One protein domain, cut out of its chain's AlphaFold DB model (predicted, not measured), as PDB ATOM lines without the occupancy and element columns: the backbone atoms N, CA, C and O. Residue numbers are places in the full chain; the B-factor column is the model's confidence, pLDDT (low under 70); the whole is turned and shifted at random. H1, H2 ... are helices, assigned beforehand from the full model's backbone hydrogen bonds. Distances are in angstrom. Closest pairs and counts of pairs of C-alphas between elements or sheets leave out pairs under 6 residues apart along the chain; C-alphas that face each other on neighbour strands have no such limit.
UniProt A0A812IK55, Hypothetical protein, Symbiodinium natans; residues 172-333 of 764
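Overview. This is residues 172 to 333 of the 764 residues of the protein "Hypothetical protein" of Symbiodinium natans (UniProt A0A812IK55). Four helices, H3 to H6, make an up-and-down bundle, each running against the one before; H1 crosses it on one side, and the long H8 crosses H6 on the other. Short H2 follows H1 at a corner, and H7 meets the bundle where H5 ends. The printed part has 162 residues with eight named helices, H1 to H8 in chain order, and no named strand: all helix. It is compact, with a radius of gyration of the C-alphas of 15.3 A and spans of 44 by 36 by 34 A.

Arrangement. Start at H1, residues 176 to 190: its residues 185 to 189 alone touch H4, residues 219 to 232, the closest C-alphas being Val 189 and Ala 224, 5.7 A apart. H2, residues 192 to 196, only just touches H1, only at the corner, with 3 pairs of C-alphas within 8 A, Leu 188 and Ser 195 closest at 6.2 A. H3, residues 200 to 210, forms a hairpin with H4, Val 200 and Arg 232 being closest, their C-alphas 6.3 A apart. H5, residues 237 to 248, forms a hairpin with H6, residues 254 to 273, at a shallow tilt of 23 degrees; the C-alphas of Met 244 and Cys 267 are closest, 5.4 A apart. H7, residues 290 to 301, only just touches H5, with 3 pairs of C-alphas within 8 A, Leu 248 and Leu 292 closest at 6.1 A. H8, residues 310 to 333, touches H6 with residues 312 to 322 alone, at a steep tilt of 45 degrees, Gly 268 and Gly 319 being closest, their C-alphas 4.4 A apart. Every O i to N i+4 pair is within hydrogen-bond range in H3, H4 and H5, against 9 of 11 in H1, 14 of 16 in H6, 6 of 8 in H7, 19 of 20 in H8 and 0 of 1 in H2, where 2 of 2 O i to N i+3 pairs are.

Along the chain. Find C-alpha 176 at (159.836, 245.060, 121.993); from there H1 runs 21.9 A. H6 runs 29.9 A from C-alpha 254 at (153.199, 239.632, 147.092), and H8 runs 35.1 A to C-alpha 333 at (173.817, 207.801, 125.550).

Size, cuts and confidence. Look for the two farthest C-alphas at Glu 190 and Phe 332, 46.7 A apart. The printed part has no cut, and the link from H6 to H7, residues 274 to 289, is long. Mean pLDDT of the printed part is 87.3; it is under 70 at residues 172 to 173, 275, 279 to 283 and 331 to 333.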
ATOM      1  N   ARG A 172     169.109 245.657 123.890       62.12
ATOM      2  CA  ARG A 172     168.434 246.899 124.333       62.12
ATOM      3  C   ARG A 172     166.953 246.994 123.920       62.12
ATOM      4  O   ARG A 172     166.353 248.055 124.050       62.12
ATOM      5  N   LEU A 173     166.357 245.900 123.457       68.19
ATOM      6  CA  LEU A 173     164.975 245.787 123.001       68.19
ATOM      7  C   LEU A 173     164.003 245.634 124.175       68.19
ATOM      8  O   LEU A 173     163.095 244.800 124.148       68.19
ATOM      9  N   ASN A 174     164.198 246.451 125.212       76.00
ATOM     10  CA  ASN A 174     163.365 246.442 126.409       76.00
ATOM     11  C   ASN A 174     161.899 246.732 126.077       76.00
ATOM     12  O   ASN A 174     161.028 246.217 126.763       76.00
ATOM     13  N   ASP A 175     161.625 247.481 125.007       86.00
ATOM     14  CA  ASP A 175     160.261 247.852 124.618       86.00
ATOM     15  C   ASP A 175     159.593 246.802 123.712       86.00
ATOM     16  O   ASP A 175     158.377 246.604 123.770       86.00
ATOM     17  N   ALA A 176     160.375 246.058 122.919       88.88
ATOM     18  CA  ALA A 176     159.836 245.060 121.993       88.88
ATOM     19  C   ALA A 176     159.280 243.825 122.720       88.88
ATOM     20  O   ALA A 176     158.271 243.257 122.303       88.88
ATOM     21  N   LEU A 177     159.914 243.401 123.823       91.50
ATOM     22  CA  LEU A 177     159.450 242.237 124.584       91.50
ATOM     23  C   LEU A 177     158.048 242.465 125.194       91.50
ATOM     24  O   LEU A 177     157.171 241.634 124.937       91.50
ATOM     25  N   PRO A 178     157.777 243.569 125.923       92.69
ATOM     26  CA  PRO A 178     156.429 243.935 126.342       92.69
ATOM     27  C   PRO A 178     155.447 244.050 125.180       92.69
ATOM     28  O   PRO A 178     154.357 243.495 125.274       92.69
ATOM     29  N   ALA A 179     155.824 244.687 124.066       91.44
ATOM     30  CA  ALA A 179     154.922 244.856 122.924       91.44
ATOM     31  C   ALA A 179     154.405 243.518 122.362       91.44
ATOM     32  O   ALA A 179     153.237 243.409 121.989       91.44
ATOM     33  N   VAL A 180     155.247 242.478 122.352       93.12
ATOM     34  CA  VAL A 180     154.868 241.135 121.880       93.12
ATOM     35  C   VAL A 180     154.148 240.319 122.958       93.12
ATOM     36  O   VAL A 180     153.232 239.554 122.646       93.12
ATOM     37  N   LEU A 181     154.567 240.435 124.223       93.94
ATOM     38  CA  LEU A 181     154.081 239.575 125.306       93.94
ATOM     39  C   LEU A 181     152.784 240.085 125.944       93.94
ATOM     40  O   LEU A 181     151.904 239.283 126.258       93.94
ATOM     41  N   GLN A 182     152.652 241.402 126.118       94.12
ATOM     42  CA  GLN A 182     151.538 242.028 126.831       94.12
ATOM     43  C   GLN A 182     150.169 241.687 126.224       94.12
ATOM     44  O   GLN A 182     149.275 241.346 126.997       94.12
ATOM     45  N   PRO A 183     149.974 241.668 124.887       94.12
ATOM     46  CA  PRO A 183     148.696 241.262 124.303       94.12
ATOM     47  C   PRO A 183     148.281 239.837 124.691       94.12
ATOM     48  O   PRO A 183     147.108 239.593 124.955       94.12
ATOM     49  N   LEU A 184     149.238 238.904 124.783       94.19
ATOM     50  CA  LEU A 184     148.968 237.520 125.190       94.19
ATOM     51  C   LEU A 184     148.634 237.409 126.679       94.19
ATOM     52  O   LEU A 184     147.806 236.587 127.066       94.19
ATOM     53  N   LEU A 185     149.296 238.207 127.521       94.81
ATOM     54  CA  LEU A 185     149.033 238.244 128.959       94.81
ATOM     55  C   LEU A 185     147.662 238.860 129.253       94.81
ATOM     56  O   LEU A 185     146.909 238.303 130.048       94.81
ATOM     57  N   VAL A 186     147.310 239.948 128.564       94.69
ATOM     58  CA  VAL A 186     145.984 240.577 128.652       94.69
ATOM     59  C   VAL A 186     144.901 239.610 128.179       94.69
ATOM     60  O   VAL A 186     143.938 239.395 128.907       94.69
ATOM     61  N   GLU A 187     145.092 238.946 127.034       93.38
ATOM     62  CA  GLU A 187     144.169 237.915 126.538       93.38
ATOM     63  C   GLU A 187     143.954 236.802 127.578       93.38
ATOM     64  O   GLU A 187     142.816 236.407 127.839       93.38
ATOM     65  N   LEU A 188     145.029 236.334 128.222       92.75
ATOM     66  CA  LEU A 188     144.960 235.295 129.251       92.75
ATOM     67  C   LEU A 188     144.214 235.753 130.518       92.75
ATOM     68  O   LEU A 188     143.534 234.943 131.148       92.75
ATOM     69  N   VAL A 189     144.352 237.023 130.904       94.62
ATOM     70  CA  VAL A 189     143.696 237.598 132.091       94.62
ATOM     71  C   VAL A 189     142.222 237.905 131.827       94.62
ATOM     72  O   VAL A 189     141.378 237.618 132.674       94.62
ATOM     73  N   GLU A 190     141.902 238.495 130.677       94.12
ATOM     74  CA  GLU A 190     140.544 238.940 130.346       94.12
ATOM     75  C   GLU A 190     139.648 237.795 129.873       94.12
ATOM     76  O   GLU A 190     138.442 237.816 130.117       94.12
ATOM     77  N   SER A 191     140.226 236.782 129.222       90.88
ATOM     78  CA  SER A 191     139.486 235.670 128.623       90.88
ATOM     79  C   SER A 191     139.949 234.324 129.194       90.88
ATOM     80  O   SER A 191     140.672 233.582 128.529       90.88
ATOM     81  N   PRO A 192     139.517 233.941 130.411       81.38
ATOM     82  CA  PRO A 192     139.932 232.680 131.029       81.38
ATOM     83  C   PRO A 192     139.519 231.444 130.214       81.38
ATOM     84  O   PRO A 192     140.185 230.415 130.295       81.38
ATOM     85  N   GLU A 193     138.481 231.536 129.378       83.38
ATOM     86  CA  GLU A 193     138.097 230.481 128.425       83.38
ATOM     87  C   GLU A 193     139.195 230.217 127.379       83.38
ATOM     88  O   GLU A 193     139.442 229.075 126.999       83.38
ATOM     89  N   VAL A 194     139.948 231.250 126.988       80.56
ATOM     90  CA  VAL A 194     141.069 231.142 126.039       80.56
ATOM     91  C   VAL A 194     142.251 230.382 126.646       80.56
ATOM     92  O   VAL A 194     143.081 229.841 125.912       80.56
ATOM     93  N   SER A 195     142.304 230.235 127.978       77.06
ATOM     94  CA  SER A 195     143.283 229.359 128.637       77.06
ATOM     95  C   SER A 195     143.212 227.915 128.127       77.06
ATOM     96  O   SER A 195     144.185 227.165 128.278       77.06
ATOM     97  N   GLU A 196     142.098 227.521 127.491       77.88
ATOM     98  CA  GLU A 196     141.971 226.198 126.904       77.88
ATOM     99  C   GLU A 196     142.788 225.966 125.636       77.88
ATOM    100  O   GLU A 196     143.259 224.848 125.392       77.88
ATOM    101  N   ASP A 197     143.052 227.035 124.898       84.12
ATOM    102  CA  ASP A 197     143.788 226.989 123.641       84.12
ATOM    103  C   ASP A 197     145.310 227.001 123.844       84.12
ATOM    104  O   ASP A 197     146.080 226.759 122.906       84.12
ATOM    105  N   PHE A 198     145.781 227.299 125.059       87.75
ATOM    106  CA  PHE A 198     147.209 227.335 125.350       87.75
ATOM    107  C   PHE A 198     147.790 225.923 125.385       87.75
ATOM    108  O   PHE A 198     147.589 225.136 126.313       87.75
ATOM    109  N   THR A 199     148.585 225.607 124.365       89.69
ATOM    110  CA  THR A 199     149.392 224.388 124.371       89.69
ATOM    111  C   THR A 199     150.500 224.478 125.423       89.69
ATOM    112  O   THR A 199     150.984 225.561 125.757       89.69
ATOM    113  N   VAL A 200     150.983 223.322 125.890       88.56
ATOM    114  CA  VAL A 200     152.130 223.242 126.813       88.56
ATOM    115  C   VAL A 200     153.371 223.936 126.247       88.56
ATOM    116  O   VAL A 200     154.140 224.526 127.004       88.56
ATOM    117  N   ASP A 201     153.593 223.871 124.929       88.00
ATOM    118  CA  ASP A 201     154.732 224.549 124.304       88.00
ATOM    119  C   ASP A 201     154.554 226.067 124.330       88.00
ATOM    120  O   ASP A 201     155.494 226.764 124.710       88.00
ATOM    121  N   THR A 202     153.354 226.562 124.009       91.19
ATOM    122  CA  THR A 202     153.037 227.994 124.071       91.19
ATOM    123  C   THR A 202     153.253 228.531 125.482       91.19
ATOM    124  O   THR A 202     153.985 229.497 125.671       91.19
ATOM    125  N   LEU A 203     152.687 227.850 126.481       92.12
ATOM    126  CA  LEU A 203     152.801 228.231 127.885       92.12
ATOM    127  C   LEU A 203     154.258 228.235 128.365       92.12
ATOM    128  O   LEU A 203     154.699 229.161 129.035       92.12
ATOM    129  N   ARG A 204     155.033 227.211 128.010       90.00
ATOM    130  CA  ARG A 204     156.443 227.106 128.397       90.00
ATOM    131  C   ARG A 204     157.277 228.276 127.883       90.00
ATOM    132  O   ARG A 204     158.098 228.803 128.629       90.00
ATOM    133  N   PHE A 205     157.079 228.657 126.624       92.25
ATOM    134  CA  PHE A 205     157.765 229.802 126.026       92.25
ATOM    135  C   PHE A 205     157.259 231.131 126.595       92.25
ATOM    136  O   PHE A 205     158.065 232.013 126.879       92.25
ATOM    137  N   LEU A 206     155.956 231.246 126.861       94.88
ATOM    138  CA  LEU A 206     155.358 232.409 127.518       94.88
ATOM    139  C   LEU A 206     155.964 232.649 128.909       94.88
ATOM    140  O   LEU A 206     156.484 233.729 129.164       94.88
ATOM    141  N   VAL A 207     155.987 231.628 129.774       95.19
ATOM    142  CA  VAL A 207     156.560 231.715 131.133       95.19
ATOM    143  C   VAL A 207     158.063 232.011 131.087       95.19
ATOM    144  O   VAL A 207     158.555 232.808 131.879       95.19
ATOM    145  N   HIS A 208     158.805 231.403 130.151       92.75
ATOM    146  CA  HIS A 208     160.234 231.696 129.968       92.75
ATOM    147  C   HIS A 208     160.476 233.163 129.613       92.75
ATOM    148  O   HIS A 208     161.338 233.802 130.211       92.75
ATOM    149  N   SER A 209     159.704 233.688 128.664       92.81
ATOM    150  CA  SER A 209     159.842 235.067 128.188       92.81
ATOM    151  C   SER A 209     159.415 236.072 129.258       92.81
ATOM    152  O   SER A 209     160.092 237.073 129.474       92.81
ATOM    153  N   ALA A 210     158.340 235.765 129.989       94.06
ATOM    154  CA  ALA A 210     157.832 236.587 131.083       94.06
ATOM    155  C   ALA A 210     158.852 236.784 132.214       94.06
ATOM    156  O   ALA A 210     158.869 237.832 132.852       94.06
ATOM    157  N   ALA A 211     159.749 235.817 132.436       90.75
ATOM    158  CA  ALA A 211     160.813 235.937 133.434       90.75
ATOM    159  C   ALA A 211     161.862 237.011 133.115       90.75
ATOM    160  O   ALA A 211     162.681 237.330 133.972       90.75
ATOM    161  N   ARG A 212     161.849 237.563 131.898       90.19
ATOM    162  CA  ARG A 212     162.736 238.648 131.460       90.19
ATOM    163  C   ARG A 212     161.977 239.935 131.125       90.19
ATOM    164  O   ARG A 212     162.575 240.856 130.581       90.19
ATOM    165  N   LEU A 213     160.684 240.013 131.446       90.69
ATOM    166  CA  LEU A 213     159.878 241.202 131.186       90.69
ATOM    167  C   LEU A 213     160.356 242.377 132.066       90.69
ATOM    168  O   LEU A 213     160.414 242.220 133.293       90.69
ATOM    169  N   PRO A 214     160.686 243.551 131.494       88.25
ATOM    170  CA  PRO A 214     161.031 244.724 132.289       88.25
ATOM    171  C   PRO A 214     159.814 245.171 133.105       88.25
ATOM    172  O   PRO A 214     158.717 245.314 132.576       88.25
ATOM    173  N   GLY A 215     160.002 245.352 134.413       87.12
ATOM    174  CA  GLY A 215     158.913 245.637 135.357       87.12
ATOM    175  C   GLY A 215     158.234 244.395 135.951       87.12
ATOM    176  O   GLY A 215     157.504 244.525 136.931       87.12
ATOM    177  N   GLY A 216     158.535 243.196 135.440       90.81
ATOM    178  CA  GLY A 216     157.956 241.941 135.920       90.81
ATOM    179  C   GLY A 216     156.471 241.779 135.576       90.81
ATOM    180  O   GLY A 216     155.874 242.600 134.888       90.81
ATOM    181  N   LEU A 217     155.877 240.679 136.041       94.75
ATOM    182  CA  LEU A 217     154.450 240.403 135.860       94.75
ATOM    183  C   LEU A 217     153.619 241.098 136.938       94.75
ATOM    184  O   LEU A 217     153.997 241.111 138.112       94.75
ATOM    185  N   THR A 218     152.435 241.580 136.572       95.94
ATOM    186  CA  THR A 218     151.419 241.976 137.551       95.94
ATOM    187  C   THR A 218     150.869 240.748 138.287       95.94
ATOM    188  O   THR A 218     150.930 239.616 137.799       95.94
ATOM    189  N   GLY A 219     150.272 240.959 139.466       95.62
ATOM    190  CA  GLY A 219     149.698 239.861 140.250       95.62
ATOM    191  C   GLY A 219     148.633 239.062 139.488       95.62
ATOM    192  O   GLY A 219     148.679 237.835 139.481       95.62
ATOM    193  N   LYS A 220     147.739 239.749 138.763       96.38
ATOM    194  CA  LYS A 220     146.679 239.105 137.966       96.38
ATOM    195  C   LYS A 220     147.238 238.259 136.823       96.38
ATOM    196  O   LYS A 220     146.758 237.155 136.587       96.38
ATOM    197  N   GLU A 221     148.264 238.752 136.131       96.19
ATOM    198  CA  GLU A 221     148.921 238.000 135.054       96.19
ATOM    199  C   GLU A 221     149.615 236.750 135.595       96.19
ATOM    200  O   GLU A 221     149.501 235.675 135.007       96.19
ATOM    201  N   LEU A 222     150.292 236.865 136.743       96.56
ATOM    202  CA  LEU A 222     150.945 235.730 137.389       96.56
ATOM    203  C   LEU A 222     149.928 234.673 137.848       96.56
ATOM    204  O   LEU A 222     150.160 233.480 137.655       96.56
ATOM    205  N   GLU A 223     148.796 235.093 138.416       96.44
ATOM    206  CA  GLU A 223     147.691 234.211 138.815       96.44
ATOM    207  C   GLU A 223     147.061 233.489 137.617       96.44
ATOM    208  O   GLU A 223     146.831 232.275 137.673       96.44
ATOM    209  N   ALA A 224     146.832 234.203 136.512       95.31
ATOM    210  CA  ALA A 224     146.296 233.630 135.281       95.31
ATOM    211  C   ALA A 224     147.275 232.615 134.661       95.31
ATOM    212  O   ALA A 224     146.885 231.493 134.320       95.31
ATOM    213  N   LEU A 225     148.571 232.948 134.606       96.06
ATOM    214  CA  LEU A 225     149.630 232.039 134.155       96.06
ATOM    215  C   LEU A 225     149.759 230.801 135.042       96.06
ATOM    216  O   LEU A 225     149.945 229.693 134.530       96.06
ATOM    217  N   ALA A 226     149.663 230.968 136.361       96.62
ATOM    218  CA  ALA A 226     149.715 229.869 137.317       96.62
ATOM    219  C   ALA A 226     148.525 228.922 137.131       96.62
ATOM    220  O   ALA A 226     148.708 227.707 137.036       96.62
ATOM    221  N   SER A 227     147.318 229.475 136.997       95.38
ATOM    222  CA  SER A 227     146.089 228.711 136.770       95.38
ATOM    223  C   SER A 227     146.144 227.944 135.447       95.38
ATOM    224  O   SER A 227     145.932 226.730 135.423       95.38
ATOM    225  N   CYS A 228     146.537 228.616 134.359       94.69
ATOM    226  CA  CYS A 228     146.738 227.988 133.054       94.69
ATOM    227  C   CYS A 228     147.811 226.890 133.118       94.69
ATOM    228  O   CYS A 228     147.619 225.802 132.576       94.69
ATOM    229  N   THR A 229     148.904 227.123 133.856       94.94
ATOM    230  CA  THR A 229     149.933 226.106 134.099       94.94
ATOM    231  C   THR A 229     149.354 224.873 134.760       94.94
ATOM    232  O   THR A 229     149.518 223.778 134.234       94.94
ATOM    233  N   ILE A 230     148.649 225.031 135.877       94.81
ATOM    234  CA  ILE A 230     148.093 223.903 136.625       94.81
ATOM    235  C   ILE A 230     147.115 223.096 135.760       94.81
ATOM    236  O   ILE A 230     147.192 221.868 135.745       94.81
ATOM    237  N   LEU A 231     146.259 223.772 134.988       93.25
ATOM    238  CA  LEU A 231     145.285 223.136 134.094       93.25
ATOM    239  C   LEU A 231     145.937 222.410 132.913       93.25
ATOM    240  O   LEU A 231     145.487 221.339 132.509       93.25
ATOM    241  N   ARG A 232     147.002 222.987 132.348       90.00
ATOM    242  CA  ARG A 232     147.660 222.488 131.132       90.00
ATOM    243  C   ARG A 232     148.897 221.652 131.426       90.00
ATOM    244  O   ARG A 232     149.595 221.267 130.492       90.00
ATOM    245  N   LEU A 233     149.181 221.331 132.689       87.00
ATOM    246  CA  LEU A 233     150.299 220.467 133.064       87.00
ATOM    247  C   LEU A 233     150.110 219.061 132.473       87.00
ATOM    248  O   LEU A 233     149.496 218.168 133.047       87.00
ATOM    249  N   GLY A 234     150.697 218.871 131.298       79.25
ATOM    250  CA  GLY A 234     150.676 217.647 130.513       79.25
ATOM    251  C   GLY A 234     151.911 217.555 129.617       79.25
ATOM    252  O   GLY A 234     152.795 218.412 129.637       79.25
ATOM    253  N   GLY A 235     152.005 216.482 128.837       80.00
ATOM    254  CA  GLY A 235     153.110 216.270 127.902       80.00
ATOM    255  C   GLY A 235     154.363 215.633 128.511       80.00
ATOM    256  O   GLY A 235     154.369 215.127 129.633       80.00
ATOM    257  N   GLY A 236     155.430 215.591 127.712       86.25
ATOM    258  CA  GLY A 236     156.660 214.882 128.063       86.25
ATOM    259  C   GLY A 236     157.503 215.592 129.123       86.25
ATOM    260  O   GLY A 236     157.478 216.820 129.241       86.25
ATOM    261  N   PHE A 237     158.327 214.803 129.819       88.81
ATOM    262  CA  PHE A 237     159.304 215.250 130.818       88.81
ATOM    263  C   PHE A 237     160.062 216.520 130.400       88.81
ATOM    264  O   PHE A 237     160.177 217.471 131.168       88.81
ATOM    265  N   SER A 238     160.529 216.568 129.150       86.19
ATOM    266  CA  SER A 238     161.304 217.677 128.593       86.19
ATOM    267  C   SER A 238     160.586 219.025 128.689       86.19
ATOM    268  O   SER A 238     161.215 220.042 128.989       86.19
ATOM    269  N   LYS A 239     159.272 219.040 128.430       89.06
ATOM    270  CA  LYS A 239     158.458 220.261 128.436       89.06
ATOM    271  C   LYS A 239     158.208 220.738 129.863       89.06
ATOM    272  O   LYS A 239     158.403 221.915 130.142       89.06
ATOM    273  N   GLN A 240     157.873 219.810 130.755       91.06
ATOM    274  CA  GLN A 240     157.641 220.094 132.172       91.06
ATOM    275  C   GLN A 240     158.911 220.567 132.882       91.06
ATOM    276  O   GLN A 240     158.854 221.484 133.693       91.06
ATOM    277  N   ALA A 241     160.065 219.992 132.535       90.81
ATOM    278  CA  ALA A 241     161.352 220.388 133.093       90.81
ATOM    279  C   ALA A 241     161.670 221.845 132.757       90.81
ATOM    280  O   ALA A 241     162.016 222.621 133.637       90.81
ATOM    281  N   HIS A 242     161.505 222.230 131.490       89.81
ATOM    282  CA  HIS A 242     161.697 223.617 131.080       89.81
ATOM    283  C   HIS A 242     160.667 224.535 131.756       89.81
ATOM    284  O   HIS A 242     161.070 225.530 132.339       89.81
ATOM    285  N   LEU A 243     159.383 224.167 131.795       92.38
ATOM    286  CA  LEU A 243     158.356 224.976 132.458       92.38
ATOM    287  C   LEU A 243     158.683 225.238 133.938       92.38
ATOM    288  O   LEU A 243     158.636 226.379 134.382       92.38
ATOM    289  N   MET A 244     159.092 224.205 134.681       93.56
ATOM    290  CA  MET A 244     159.521 224.339 136.076       93.56
ATOM    291  C   MET A 244     160.700 225.310 136.231       93.56
ATOM    292  O   MET A 244     160.695 226.155 137.122       93.56
ATOM    293  N   LEU A 245     161.713 225.195 135.366       92.00
ATOM    294  CA  LEU A 245     162.879 226.080 135.387       92.00
ATOM    295  C   LEU A 245     162.510 227.527 135.051       92.00
ATOM    296  O   LEU A 245     163.071 228.440 135.648       92.00
ATOM    297  N   SER A 246     161.569 227.737 134.132       92.19
ATOM    298  CA  SER A 246     161.057 229.067 133.798       92.19
ATOM    299  C   SER A 246     160.301 229.684 134.974       92.19
ATOM    300  O   SER A 246     160.533 230.844 135.296       92.19
ATOM    301  N   TRP A 247     159.489 228.900 135.690       95.31
ATOM    302  CA  TRP A 247     158.831 229.357 136.919       95.31
ATOM    303  C   TRP A 247     159.829 229.729 138.020       95.31
ATOM    304  O   TRP A 247     159.641 230.734 138.696       95.31
ATOM    305  N   LEU A 248     160.928 228.986 138.181       93.62
ATOM    306  CA  LEU A 248     161.964 229.336 139.164       93.62
ATOM    307  C   LEU A 248     162.639 230.689 138.888       93.62
ATOM    308  O   LEU A 248     163.193 231.271 139.812       93.62
ATOM    309  N   ARG A 249     162.589 231.190 137.648       91.88
ATOM    310  CA  ARG A 249     163.145 232.500 137.272       91.88
ATOM    311  C   ARG A 249     162.183 233.662 137.499       91.88
ATOM    312  O   ARG A 249     162.607 234.808 137.435       91.88
ATOM    313  N   LEU A 250     160.895 233.394 137.716       92.81
ATOM    314  CA  LEU A 250     159.918 234.459 137.915       92.81
ATOM    315  C   LEU A 250     160.062 235.100 139.301       92.81
ATOM    316  O   LEU A 250     160.352 234.443 140.307       92.81
ATOM    317  N   VAL A 251     159.809 236.406 139.345       90.38
ATOM    318  CA  VAL A 251     159.680 237.179 140.581       90.38
ATOM    319  C   VAL A 251     158.195 237.299 140.914       90.38
ATOM    320  O   VAL A 251     157.475 237.976 140.179       90.38
ATOM    321  N   PRO A 252     157.686 236.627 141.963       91.25
ATOM    322  CA  PRO A 252     156.284 236.744 142.309       91.25
ATOM    323  C   PRO A 252     156.012 238.075 143.007       91.25
ATOM    324  O   PRO A 252     156.715 238.455 143.942       91.25
ATOM    325  N   THR A 253     154.936 238.751 142.608       91.50
ATOM    326  CA  THR A 253     154.371 239.848 143.407       91.50
ATOM    327  C   THR A 253     153.788 239.303 144.718       91.50
ATOM    328  O   THR A 253     153.292 238.170 144.711       91.50
ATOM    329  N   PRO A 254     153.751 240.086 145.814       89.62
ATOM    330  CA  PRO A 254     153.199 239.632 147.092       89.62
ATOM    331  C   PRO A 254     151.774 239.072 146.991       89.62
ATOM    332  O   PRO A 254     151.479 238.045 147.595       89.62
ATOM    333  N   SER A 255     150.908 239.685 146.173       91.94
ATOM    334  CA  SER A 255     149.514 239.249 146.008       91.94
ATOM    335  C   SER A 255     149.377 237.880 145.334       91.94
ATOM    336  O   SER A 255     148.491 237.114 145.688       91.94
ATOM    337  N   ALA A 256     150.282 237.546 144.411       94.19
ATOM    338  CA  ALA A 256     150.216 236.330 143.599       94.19
ATOM    339  C   ALA A 256     151.217 235.241 144.032       94.19
ATOM    340  O   ALA A 256     151.405 234.233 143.341       94.19
ATOM    341  N   LYS A 257     151.879 235.421 145.182       93.19
ATOM    342  CA  LYS A 257     152.904 234.498 145.692       93.19
ATOM    343  C   LYS A 257     152.338 233.100 145.996       93.19
ATOM    344  O   LYS A 257     153.026 232.107 145.763       93.19
ATOM    345  N   GLU A 258     151.075 232.990 146.413       94.56
ATOM    346  CA  GLU A 258     150.407 231.688 146.583       94.56
ATOM    347  C   GLU A 258     150.241 230.942 145.252       94.56
ATOM    348  O   GLU A 258     150.628 229.778 145.128       94.56
ATOM    349  N   ALA A 259     149.714 231.628 144.232       96.31
ATOM    350  CA  ALA A 259     149.516 231.061 142.902       96.31
ATOM    351  C   ALA A 259     150.850 230.609 142.283       96.31
ATOM    352  O   ALA A 259     150.947 229.502 141.747       96.31
ATOM    353  N   TYR A 260     151.903 231.414 142.453       96.19
ATOM    354  CA  TYR A 260     153.273 231.073 142.073       96.19
ATOM    355  C   TYR A 260     153.762 229.766 142.720       96.19
ATOM    356  O   TYR A 260     154.242 228.864 142.027       96.19
ATOM    357  N   PHE A 261     153.608 229.620 144.041       95.50
ATOM    358  CA  PHE A 261     154.005 228.394 144.736       95.50
ATOM    359  C   PHE A 261     153.185 227.180 144.307       95.50
ATOM    360  O   PHE A 261     153.750 226.096 144.142       95.50
ATOM    361  N   ASN A 262     151.885 227.348 144.066       96.19
ATOM    362  CA  ASN A 262     151.028 226.280 143.561       96.19
ATOM    363  C   ASN A 262     151.472 225.809 142.167       96.19
ATOM    364  O   ASN A 262     151.571 224.600 141.936       96.19
ATOM    365  N   ALA A 263     151.828 226.730 141.267       96.44
ATOM    366  CA  ALA A 263     152.350 226.395 139.943       96.44
ATOM    367  C   ALA A 263     153.704 225.665 140.015       96.44
ATOM    368  O   ALA A 263     153.874 224.619 139.379       96.44
ATOM    369  N   LEU A 264     154.647 226.153 140.834       95.38
ATOM    370  CA  LEU A 264     155.936 225.489 141.065       95.38
ATOM    371  C   LEU A 264     155.762 224.073 141.612       95.38
ATOM    372  O   LEU A 264     156.383 223.124 141.120       95.38
ATOM    373  N   ARG A 265     154.894 223.927 142.615       95.50
ATOM    374  CA  ARG A 265     154.580 222.643 143.236       95.50
ATOM    375  C   ARG A 265     154.009 221.669 142.214       95.50
ATOM    376  O   ARG A 265     154.481 220.537 142.112       95.50
ATOM    377  N   ALA A 266     153.037 222.116 141.421       95.38
ATOM    378  CA  ALA A 266     152.414 221.297 140.392       95.38
ATOM    379  C   ALA A 266     153.432 220.853 139.323       95.38
ATOM    380  O   ALA A 266     153.452 219.679 138.946       95.38
ATOM    381  N   CYS A 267     154.344 221.739 138.905       94.50
ATOM    382  CA  CYS A 267     155.435 221.396 137.985       94.50
ATOM    383  C   CYS A 267     156.394 220.348 138.577       94.50
ATOM    384  O   CYS A 267     156.725 219.362 137.912       94.50
ATOM    385  N   GLY A 268     156.815 220.526 139.835       93.81
ATOM    386  CA  GLY A 268     157.682 219.576 140.540       93.81
ATOM    387  C   GLY A 268     157.038 218.194 140.668       93.81
ATOM    388  O   GLY A 268     157.644 217.177 140.321       93.81
ATOM    389  N   GLN A 269     155.764 218.145 141.064       93.94
ATOM    390  CA  GLN A 269     154.999 216.901 141.148       93.94
ATOM    391  C   GLN A 269     154.843 216.224 139.786       93.94
ATOM    392  O   GLN A 269     155.039 215.011 139.685       93.94
ATOM    393  N   ALA A 270     154.545 216.980 138.727       92.38
ATOM    394  CA  ALA A 270     154.420 216.435 137.379       92.38
ATOM    395  C   ALA A 270     155.707 215.717 136.933       92.38
ATOM    396  O   ALA A 270     155.644 214.588 136.444       92.38
ATOM    397  N   LEU A 271     156.880 216.291 137.225       91.62
ATOM    398  CA  LEU A 271     158.175 215.664 136.940       91.62
ATOM    399  C   LEU A 271     158.409 214.365 137.714       91.62
ATOM    400  O   LEU A 271     159.035 213.444 137.187       91.62
ATOM    401  N   THR A 272     157.912 214.268 138.949       88.75
ATOM    402  CA  THR A 272     158.053 213.043 139.753       88.75
ATOM    403  C   THR A 272     157.160 211.896 139.286       88.75
ATOM    404  O   THR A 272     157.524 210.741 139.506       88.75
ATOM    405  N   LYS A 273     156.042 212.196 138.608       88.75
ATOM    406  CA  LYS A 273     155.120 211.193 138.046       88.75
ATOM    407  C   LYS A 273     155.690 210.482 136.814       88.75
ATOM    408  O   LYS A 273     155.256 209.379 136.488       88.75
ATOM    409  N   HIS A 274     156.666 211.076 136.124       82.00
ATOM    410  CA  HIS A 274     157.293 210.453 134.956       82.00
ATOM    411  C   HIS A 274     158.227 209.310 135.361       82.00
ATOM    412  O   HIS A 274     159.219 209.510 136.061       82.00
ATOM    413  N   GLN A 275     157.952 208.109 134.844       69.31
ATOM    414  CA  GLN A 275     158.801 206.931 135.064       69.31
ATOM    415  C   GLN A 275     160.171 207.061 134.380       69.31
ATOM    416  O   GLN A 275     161.176 206.581 134.904       69.31
ATOM    417  N   LYS A 276     160.233 207.726 133.217       77.25
ATOM    418  CA  LYS A 276     161.467 207.922 132.446       77.25
ATOM    419  C   LYS A 276     161.842 209.400 132.401       77.25
ATOM    420  O   LYS A 276     161.111 210.228 131.865       77.25
ATOM    421  N   SER A 277     163.009 209.722 132.955       71.25
ATOM    422  CA  SER A 277     163.614 211.049 132.841       71.25
ATOM    423  C   SER A 277     164.313 211.179 131.484       71.25
ATOM    424  O   SER A 277     165.171 210.363 131.149       71.25
ATOM    425  N   HIS A 278     163.933 212.198 130.715       73.62
ATOM    426  CA  HIS A 278     164.502 212.535 129.403       73.62
ATOM    427  C   HIS A 278     165.260 213.874 129.474       73.62
ATOM    428  O   HIS A 278     165.318 214.501 130.526       73.62
ATOM    429  N   ILE A 279     165.850 214.344 128.374       63.31
ATOM    430  CA  ILE A 279     166.518 215.658 128.343       63.31
ATOM    431  C   ILE A 279     165.481 216.755 128.606       63.31
ATOM    432  O   ILE A 279     164.406 216.688 128.005       63.31
ATOM    433  N   PRO A 280     165.756 217.786 129.420       59.41
ATOM    434  CA  PRO A 280     164.959 219.008 129.384       59.41
ATOM    435  C   PRO A 280     164.906 219.581 127.957       59.41
ATOM    436  O   PRO A 280     165.880 219.512 127.213       59.41
ATOM    437  N   ALA A 281     163.765 220.149 127.560       57.41
ATOM    438  CA  ALA A 281     163.583 220.687 126.207       57.41
ATOM    439  C   ALA A 281     164.426 221.944 125.933       57.41
ATOM    440  O   ALA A 281     164.542 222.363 124.787       57.41
ATOM    441  N   HIS A 282     164.982 222.556 126.979       63.28
ATOM    442  CA  HIS A 282     165.785 223.764 126.899       63.28
ATOM    443  C   HIS A 282     167.050 223.603 127.745       63.28
ATOM    444  O   HIS A 282     166.987 222.947 128.792       63.28
ATOM    445  N   PRO A 283     168.193 224.175 127.323       64.19
ATOM    446  CA  PRO A 283     169.390 224.203 128.150       64.19
ATOM    447  C   PRO A 283     169.116 224.878 129.497       64.19
ATOM    448  O   PRO A 283     168.336 225.833 129.589       64.19
ATOM    449  N   LEU A 284     169.796 224.376 130.532       73.88
ATOM    450  CA  LEU A 284     169.831 224.995 131.854       73.88
ATOM    451  C   LEU A 284     170.326 226.459 131.754       73.88
ATOM    452  O   LEU A 284     171.061 226.784 130.810       73.88
ATOM    453  N   PRO A 285     169.923 227.348 132.689       73.81
ATOM    454  CA  PRO A 285     170.407 228.727 132.728       73.81
ATOM    455  C   PRO A 285     171.935 228.805 132.643       73.81
ATOM    456  O   PRO A 285     172.629 227.946 133.185       73.81
ATOM    457  N   LYS A 286     172.453 229.841 131.964       70.81
ATOM    458  CA  LYS A 286     173.902 230.093 131.842       70.81
ATOM    459  C   LYS A 286     174.567 230.218 133.218       70.81
ATOM    460  O   LYS A 286     175.647 229.680 133.407       70.81
ATOM    461  N   GLU A 287     173.878 230.867 134.150       73.44
ATOM    462  CA  GLU A 287     174.320 231.134 135.526       73.44
ATOM    463  C   GLU A 287     174.192 229.917 136.466       73.44
ATOM    464  O   GLU A 287     174.543 230.010 137.635       73.44
ATOM    465  N   GLY A 288     173.691 228.774 135.979       78.38
ATOM    466  CA  GLY A 288     173.412 227.604 136.816       78.38
ATOM    467  C   GLY A 288     172.037 227.655 137.492       78.38
ATOM    468  O   GLY A 288     171.222 228.541 137.233       78.38
ATOM    469  N   LEU A 289     171.732 226.650 138.322       83.00
ATOM    470  CA  LEU A 289     170.477 226.626 139.105       83.00
ATOM    471  C   LEU A 289     170.648 227.107 140.540       83.00
ATOM    472  O   LEU A 289     169.648 227.417 141.190       83.00
ATOM    473  N   ALA A 290     171.884 227.161 141.038       85.56
ATOM    474  CA  ALA A 290     172.142 227.610 142.395       85.56
ATOM    475  C   ALA A 290     171.639 229.033 142.656       85.56
ATOM    476  O   ALA A 290     170.919 229.184 143.644       85.56
ATOM    477  N   PRO A 291     171.858 230.026 141.767       86.69
ATOM    478  CA  PRO A 291     171.313 231.369 141.957       86.69
ATOM    479  C   PRO A 291     169.782 231.394 142.037       86.69
ATOM    480  O   PRO A 291     169.223 232.094 142.872       86.69
ATOM    481  N   LEU A 292     169.089 230.565 141.249       87.56
ATOM    482  CA  LEU A 292     167.620 230.524 141.243       87.56
ATOM    483  C   LEU A 292     167.050 229.948 142.543       87.56
ATOM    484  O   LEU A 292     166.096 230.474 143.113       87.56
ATOM    485  N   VAL A 293     167.640 228.859 143.044       88.81
ATOM    486  CA  VAL A 293     167.228 228.279 144.333       88.81
ATOM    487  C   VAL A 293     167.646 229.190 145.486       88.81
ATOM    488  O   VAL A 293     166.917 229.325 146.465       88.81
ATOM    489  N   ALA A 294     168.811 229.824 145.369       84.94
ATOM    490  CA  ALA A 294     169.294 230.811 146.312       84.94
ATOM    491  C   ALA A 294     168.324 231.970 146.467       84.94
ATOM    492  O   ALA A 294     167.988 232.316 147.595       84.94
ATOM    493  N   GLU A 295     167.867 232.522 145.351       86.06
ATOM    494  CA  GLU A 295     166.912 233.613 145.304       86.06
ATOM    495  C   GLU A 295     165.550 233.186 145.863       86.06
ATOM    496  O   GLU A 295     165.004 233.873 146.724       86.06
ATOM    497  N   LEU A 296     165.044 232.006 145.478       90.12
ATOM    498  CA  LEU A 296     163.804 231.452 146.033       90.12
ATOM    499  C   LEU A 296     163.858 231.333 147.566       90.12
ATOM    500  O   LEU A 296     162.910 231.713 148.249       90.12
ATOM    501  N   LEU A 297     164.961 230.807 148.109       87.06
ATOM    502  CA  LEU A 297     165.139 230.629 149.554       87.06
ATOM    503  C   LEU A 297     165.468 231.946 150.276       87.06
ATOM    504  O   LEU A 297     165.093 232.105 151.433       87.06
ATOM    505  N   ALA A 298     166.159 232.885 149.625       81.25
ATOM    506  CA  ALA A 298     166.462 234.198 150.190       81.25
ATOM    507  C   ALA A 298     165.192 235.037 150.361       81.25
ATOM    508  O   ALA A 298     164.997 235.622 151.420       81.25
ATOM    509  N   ARG A 299     164.281 234.997 149.381       76.44
ATOM    510  CA  ARG A 299     162.965 235.650 149.471       76.44
ATOM    511  C   ARG A 299     162.106 235.119 150.615       76.44
ATOM    512  O   ARG A 299     161.196 235.802 151.073       76.44
ATOM    513  N   GLU A 300     162.373 233.905 151.091       78.38
ATOM    514  CA  GLU A 300     161.703 233.403 152.288       78.38
ATOM    515  C   GLU A 300     162.205 234.066 153.570       78.38
ATOM    516  O   GLU A 300     161.432 234.273 154.503       78.38
ATOM    517  N   ALA A 301     163.478 234.463 153.615       72.94
ATOM    518  CA  ALA A 301     164.024 235.183 154.760       72.94
ATOM    519  C   ALA A 301     163.357 236.556 154.963       72.94
ATOM    520  O   ALA A 301     163.349 237.058 156.084       72.94
ATOM    521  N   GLU A 302     162.752 237.121 153.915       78.00
ATOM    522  CA  GLU A 302     161.973 238.364 153.971       78.00
ATOM    523  C   GLU A 302     160.608 238.195 154.668       78.00
ATOM    524  O   GLU A 302     159.933 239.185 154.925       78.00
ATOM    525  N   GLN A 303     160.183 236.962 154.985       72.56
ATOM    526  CA  GLN A 303     158.946 236.640 155.722       72.56
ATOM    527  C   GLN A 303     157.641 237.186 155.105       72.56
ATOM    528  O   GLN A 303     156.605 237.247 155.766       72.56
ATOM    529  N   ASN A 304     157.657 237.535 153.818       80.06
ATOM    530  CA  ASN A 304     156.469 237.988 153.097       80.06
ATOM    531  C   ASN A 304     155.422 236.862 153.003       80.06
ATOM    532  O   ASN A 304     155.743 235.746 152.590       80.06
ATOM    533  N   ALA A 305     154.163 237.140 153.342       81.19
ATOM    534  CA  ALA A 305     153.087 236.155 153.230       81.19
ATOM    535  C   ALA A 305     152.706 235.874 151.754       81.19
ATOM    536  O   ALA A 305     152.753 236.798 150.939       81.19
ATOM    537  N   PRO A 306     152.301 234.636 151.397       87.88
ATOM    538  CA  PRO A 306     152.426 233.406 152.180       87.88
ATOM    539  C   PRO A 306     153.887 232.918 152.270       87.88
ATOM    540  O   PRO A 306     154.660 233.121 151.329       87.88
ATOM    541  N   PRO A 307     154.272 232.245 153.368       87.88
ATOM    542  CA  PRO A 307     155.605 231.671 153.511       87.88
ATOM    543  C   PRO A 307     155.816 230.484 152.561       87.88
ATOM    544  O   PRO A 307     154.898 229.717 152.252       87.88
ATOM    545  N   LEU A 308     157.050 230.311 152.107       90.94
ATOM    546  CA  LEU A 308     157.534 229.152 151.377       90.94
ATOM    547  C   LEU A 308     157.522 227.948 152.316       90.94
ATOM    548  O   LEU A 308     158.358 227.803 153.206       90.94
ATOM    549  N   THR A 309     156.570 227.047 152.096       90.81
ATOM    550  CA  THR A 309     156.364 225.897 152.978       90.81
ATOM    551  C   THR A 309     157.295 224.718 152.647       90.81
ATOM    552  O   THR A 309     157.648 224.506 151.480       90.81
ATOM    553  N   PRO A 310     157.631 223.865 153.639       91.06
ATOM    554  CA  PRO A 310     158.436 222.664 153.422       91.06
ATOM    555  C   PRO A 310     157.958 221.741 152.287       91.06
ATOM    556  O   PRO A 310     158.807 221.257 151.535       91.06
ATOM    557  N   PRO A 311     156.641 221.494 152.098       92.94
ATOM    558  CA  PRO A 311     156.159 220.680 150.983       92.94
ATOM    559  C   PRO A 311     156.474 221.279 149.606       92.94
ATOM    560  O   PRO A 311     156.795 220.533 148.684       92.94
ATOM    561  N   VAL A 312     156.423 222.609 149.461       93.56
ATOM    562  CA  VAL A 312     156.762 223.283 148.197       93.56
ATOM    563  C   VAL A 312     158.249 223.110 147.899       93.56
ATOM    564  O   VAL A 312     158.604 222.685 146.799       93.56
ATOM    565  N   VAL A 313     159.120 223.338 148.889       94.00
ATOM    566  CA  VAL A 313     160.571 223.126 148.735       94.00
ATOM    567  C   VAL A 313     160.886 221.673 148.395       94.00
ATOM    568  O   VAL A 313     161.680 221.413 147.493       94.00
ATOM    569  N   GLN A 314     160.231 220.715 149.052       94.56
ATOM    570  CA  GLN A 314     160.376 219.296 148.738       94.56
ATOM    571  C   GLN A 314     160.034 218.995 147.270       94.56
ATOM    572  O   GLN A 314     160.809 218.312 146.595       94.56
ATOM    573  N   ASP A 315     158.882 219.460 146.781       95.25
ATOM    574  CA  ASP A 315     158.425 219.185 145.414       95.25
ATOM    575  C   ASP A 315     159.353 219.847 144.378       95.25
ATOM    576  O   ASP A 315     159.697 219.225 143.367       95.25
ATOM    577  N   VAL A 316     159.863 221.049 144.676       94.19
ATOM    578  CA  VAL A 316     160.884 221.724 143.862       94.19
ATOM    579  C   VAL A 316     162.183 220.916 143.828       94.19
ATOM    580  O   VAL A 316     162.679 220.578 142.756       94.19
ATOM    581  N   VAL A 317     162.732 220.529 144.978       94.44
ATOM    582  CA  VAL A 317     164.008 219.799 145.040       94.44
ATOM    583  C   VAL A 317     163.911 218.436 144.354       94.44
ATOM    584  O   VAL A 317     164.806 218.070 143.590       94.44
ATOM    585  N   LYS A 318     162.803 217.705 144.537       93.50
ATOM    586  CA  LYS A 318     162.555 216.451 143.809       93.50
ATOM    587  C   LYS A 318     162.505 216.670 142.294       93.50
ATOM    588  O   LYS A 318     163.091 215.878 141.553       93.50
ATOM    589  N   GLY A 319     161.862 217.744 141.834       92.69
ATOM    590  CA  GLY A 319     161.861 218.145 140.425       92.69
ATOM    591  C   GLY A 319     163.276 218.395 139.891       92.69
ATOM    592  O   GLY A 319     163.656 217.829 138.867       92.69
ATOM    593  N   LEU A 320     164.102 219.146 140.627       92.31
ATOM    594  CA  LEU A 320     165.492 219.434 140.251       92.31
ATOM    595  C   LEU A 320     166.368 218.175 140.185       92.31
ATOM    596  O   LEU A 320     167.146 218.013 139.242       92.31
ATOM    597  N   VAL A 321     166.212 217.246 141.133       91.56
ATOM    598  CA  VAL A 321     166.896 215.940 141.104       91.56
ATOM    599  C   VAL A 321     166.500 215.154 139.852       91.56
ATOM    600  O   VAL A 321     167.366 214.640 139.141       91.56
ATOM    601  N   ARG A 322     165.204 215.118 139.507       90.62
ATOM    602  CA  ARG A 322     164.722 214.450 138.288       90.62
ATOM    603  C   ARG A 322     165.291 215.083 137.018       90.62
ATOM    604  O   ARG A 322     165.723 214.349 136.127       90.62
ATOM    605  N   ILE A 323     165.335 216.414 136.936       89.75
ATOM    606  CA  ILE A 323     165.970 217.139 135.821       89.75
ATOM    607  C   ILE A 323     167.451 216.761 135.727       89.75
ATOM    608  O   ILE A 323     167.930 216.411 134.649       89.75
ATOM    609  N   SER A 324     168.159 216.743 136.859       87.81
ATOM    610  CA  SER A 324     169.562 216.331 136.919       87.81
ATOM    611  C   SER A 324     169.781 214.900 136.415       87.81
ATOM    612  O   SER A 324     170.771 214.669 135.721       87.81
ATOM    613  N   TRP A 325     168.889 213.950 136.719       86.38
ATOM    614  CA  TRP A 325     168.954 212.592 136.161       86.38
ATOM    615  C   TRP A 325     168.706 212.552 134.660       86.38
ATOM    616  O   TRP A 325     169.440 211.868 133.949       86.38
ATOM    617  N   GLY A 326     167.701 213.284 134.174       83.56
ATOM    618  CA  GLY A 326     167.386 213.352 132.748       83.56
ATOM    619  C   GLY A 326     168.565 213.858 131.916       83.56
ATOM    620  O   GLY A 326     168.901 213.265 130.890       83.56
ATOM    621  N   VAL A 327     169.253 214.897 132.401       81.12
ATOM    622  CA  VAL A 327     170.460 215.425 131.749       81.12
ATOM    623  C   VAL A 327     171.613 214.418 131.799       81.12
ATOM    624  O   VAL A 327     172.275 214.189 130.788       81.12
ATOM    625  N   HIS A 328     171.841 213.789 132.953       78.25
ATOM    626  CA  HIS A 328     172.958 212.863 133.135       78.25
ATOM    627  C   HIS A 328     172.819 211.580 132.304       78.25
ATOM    628  O   HIS A 328     173.770 211.175 131.642       78.25
ATOM    629  N   ARG A 329     171.625 210.968 132.255       77.50
ATOM    630  CA  ARG A 329     171.370 209.783 131.410       77.50
ATOM    631  C   ARG A 329     171.676 210.063 129.942       77.50
ATOM    632  O   ARG A 329     172.216 209.209 129.246       77.50
ATOM    633  N   HIS A 330     171.362 211.268 129.481       71.25
ATOM    634  CA  HIS A 330     171.575 211.631 128.095       71.25
ATOM    635  C   HIS A 330     173.055 211.802 127.721       71.25
ATOM    636  O   HIS A 330     173.448 211.422 126.615       71.25
ATOM    637  N   GLN A 331     173.876 212.330 128.639       69.56
ATOM    638  CA  GLN A 331     175.328 212.454 128.449       69.56
ATOM    639  C   GLN A 331     175.967 211.111 128.086       69.56
ATOM    640  O   GLN A 331     176.724 211.044 127.122       69.56
ATOM    641  N   PHE A 332     175.589 210.039 128.784       63.88
ATOM    642  CA  PHE A 332     176.099 208.698 128.495       63.88
ATOM    643  C   PHE A 332     175.623 208.141 127.157       63.88
ATOM    644  O   PHE A 332     176.380 207.467 126.470       63.88
ATOM    645  N   THR A 333     174.373 208.406 126.769       63.84
ATOM    646  CA  THR A 333     173.817 207.801 125.550       63.84
ATOM    647  C   THR A 333     174.346 208.404 124.257       63.84
ATOM    648  O   THR A 333     174.341 207.717 123.242       63.84
TER     649      THR A 333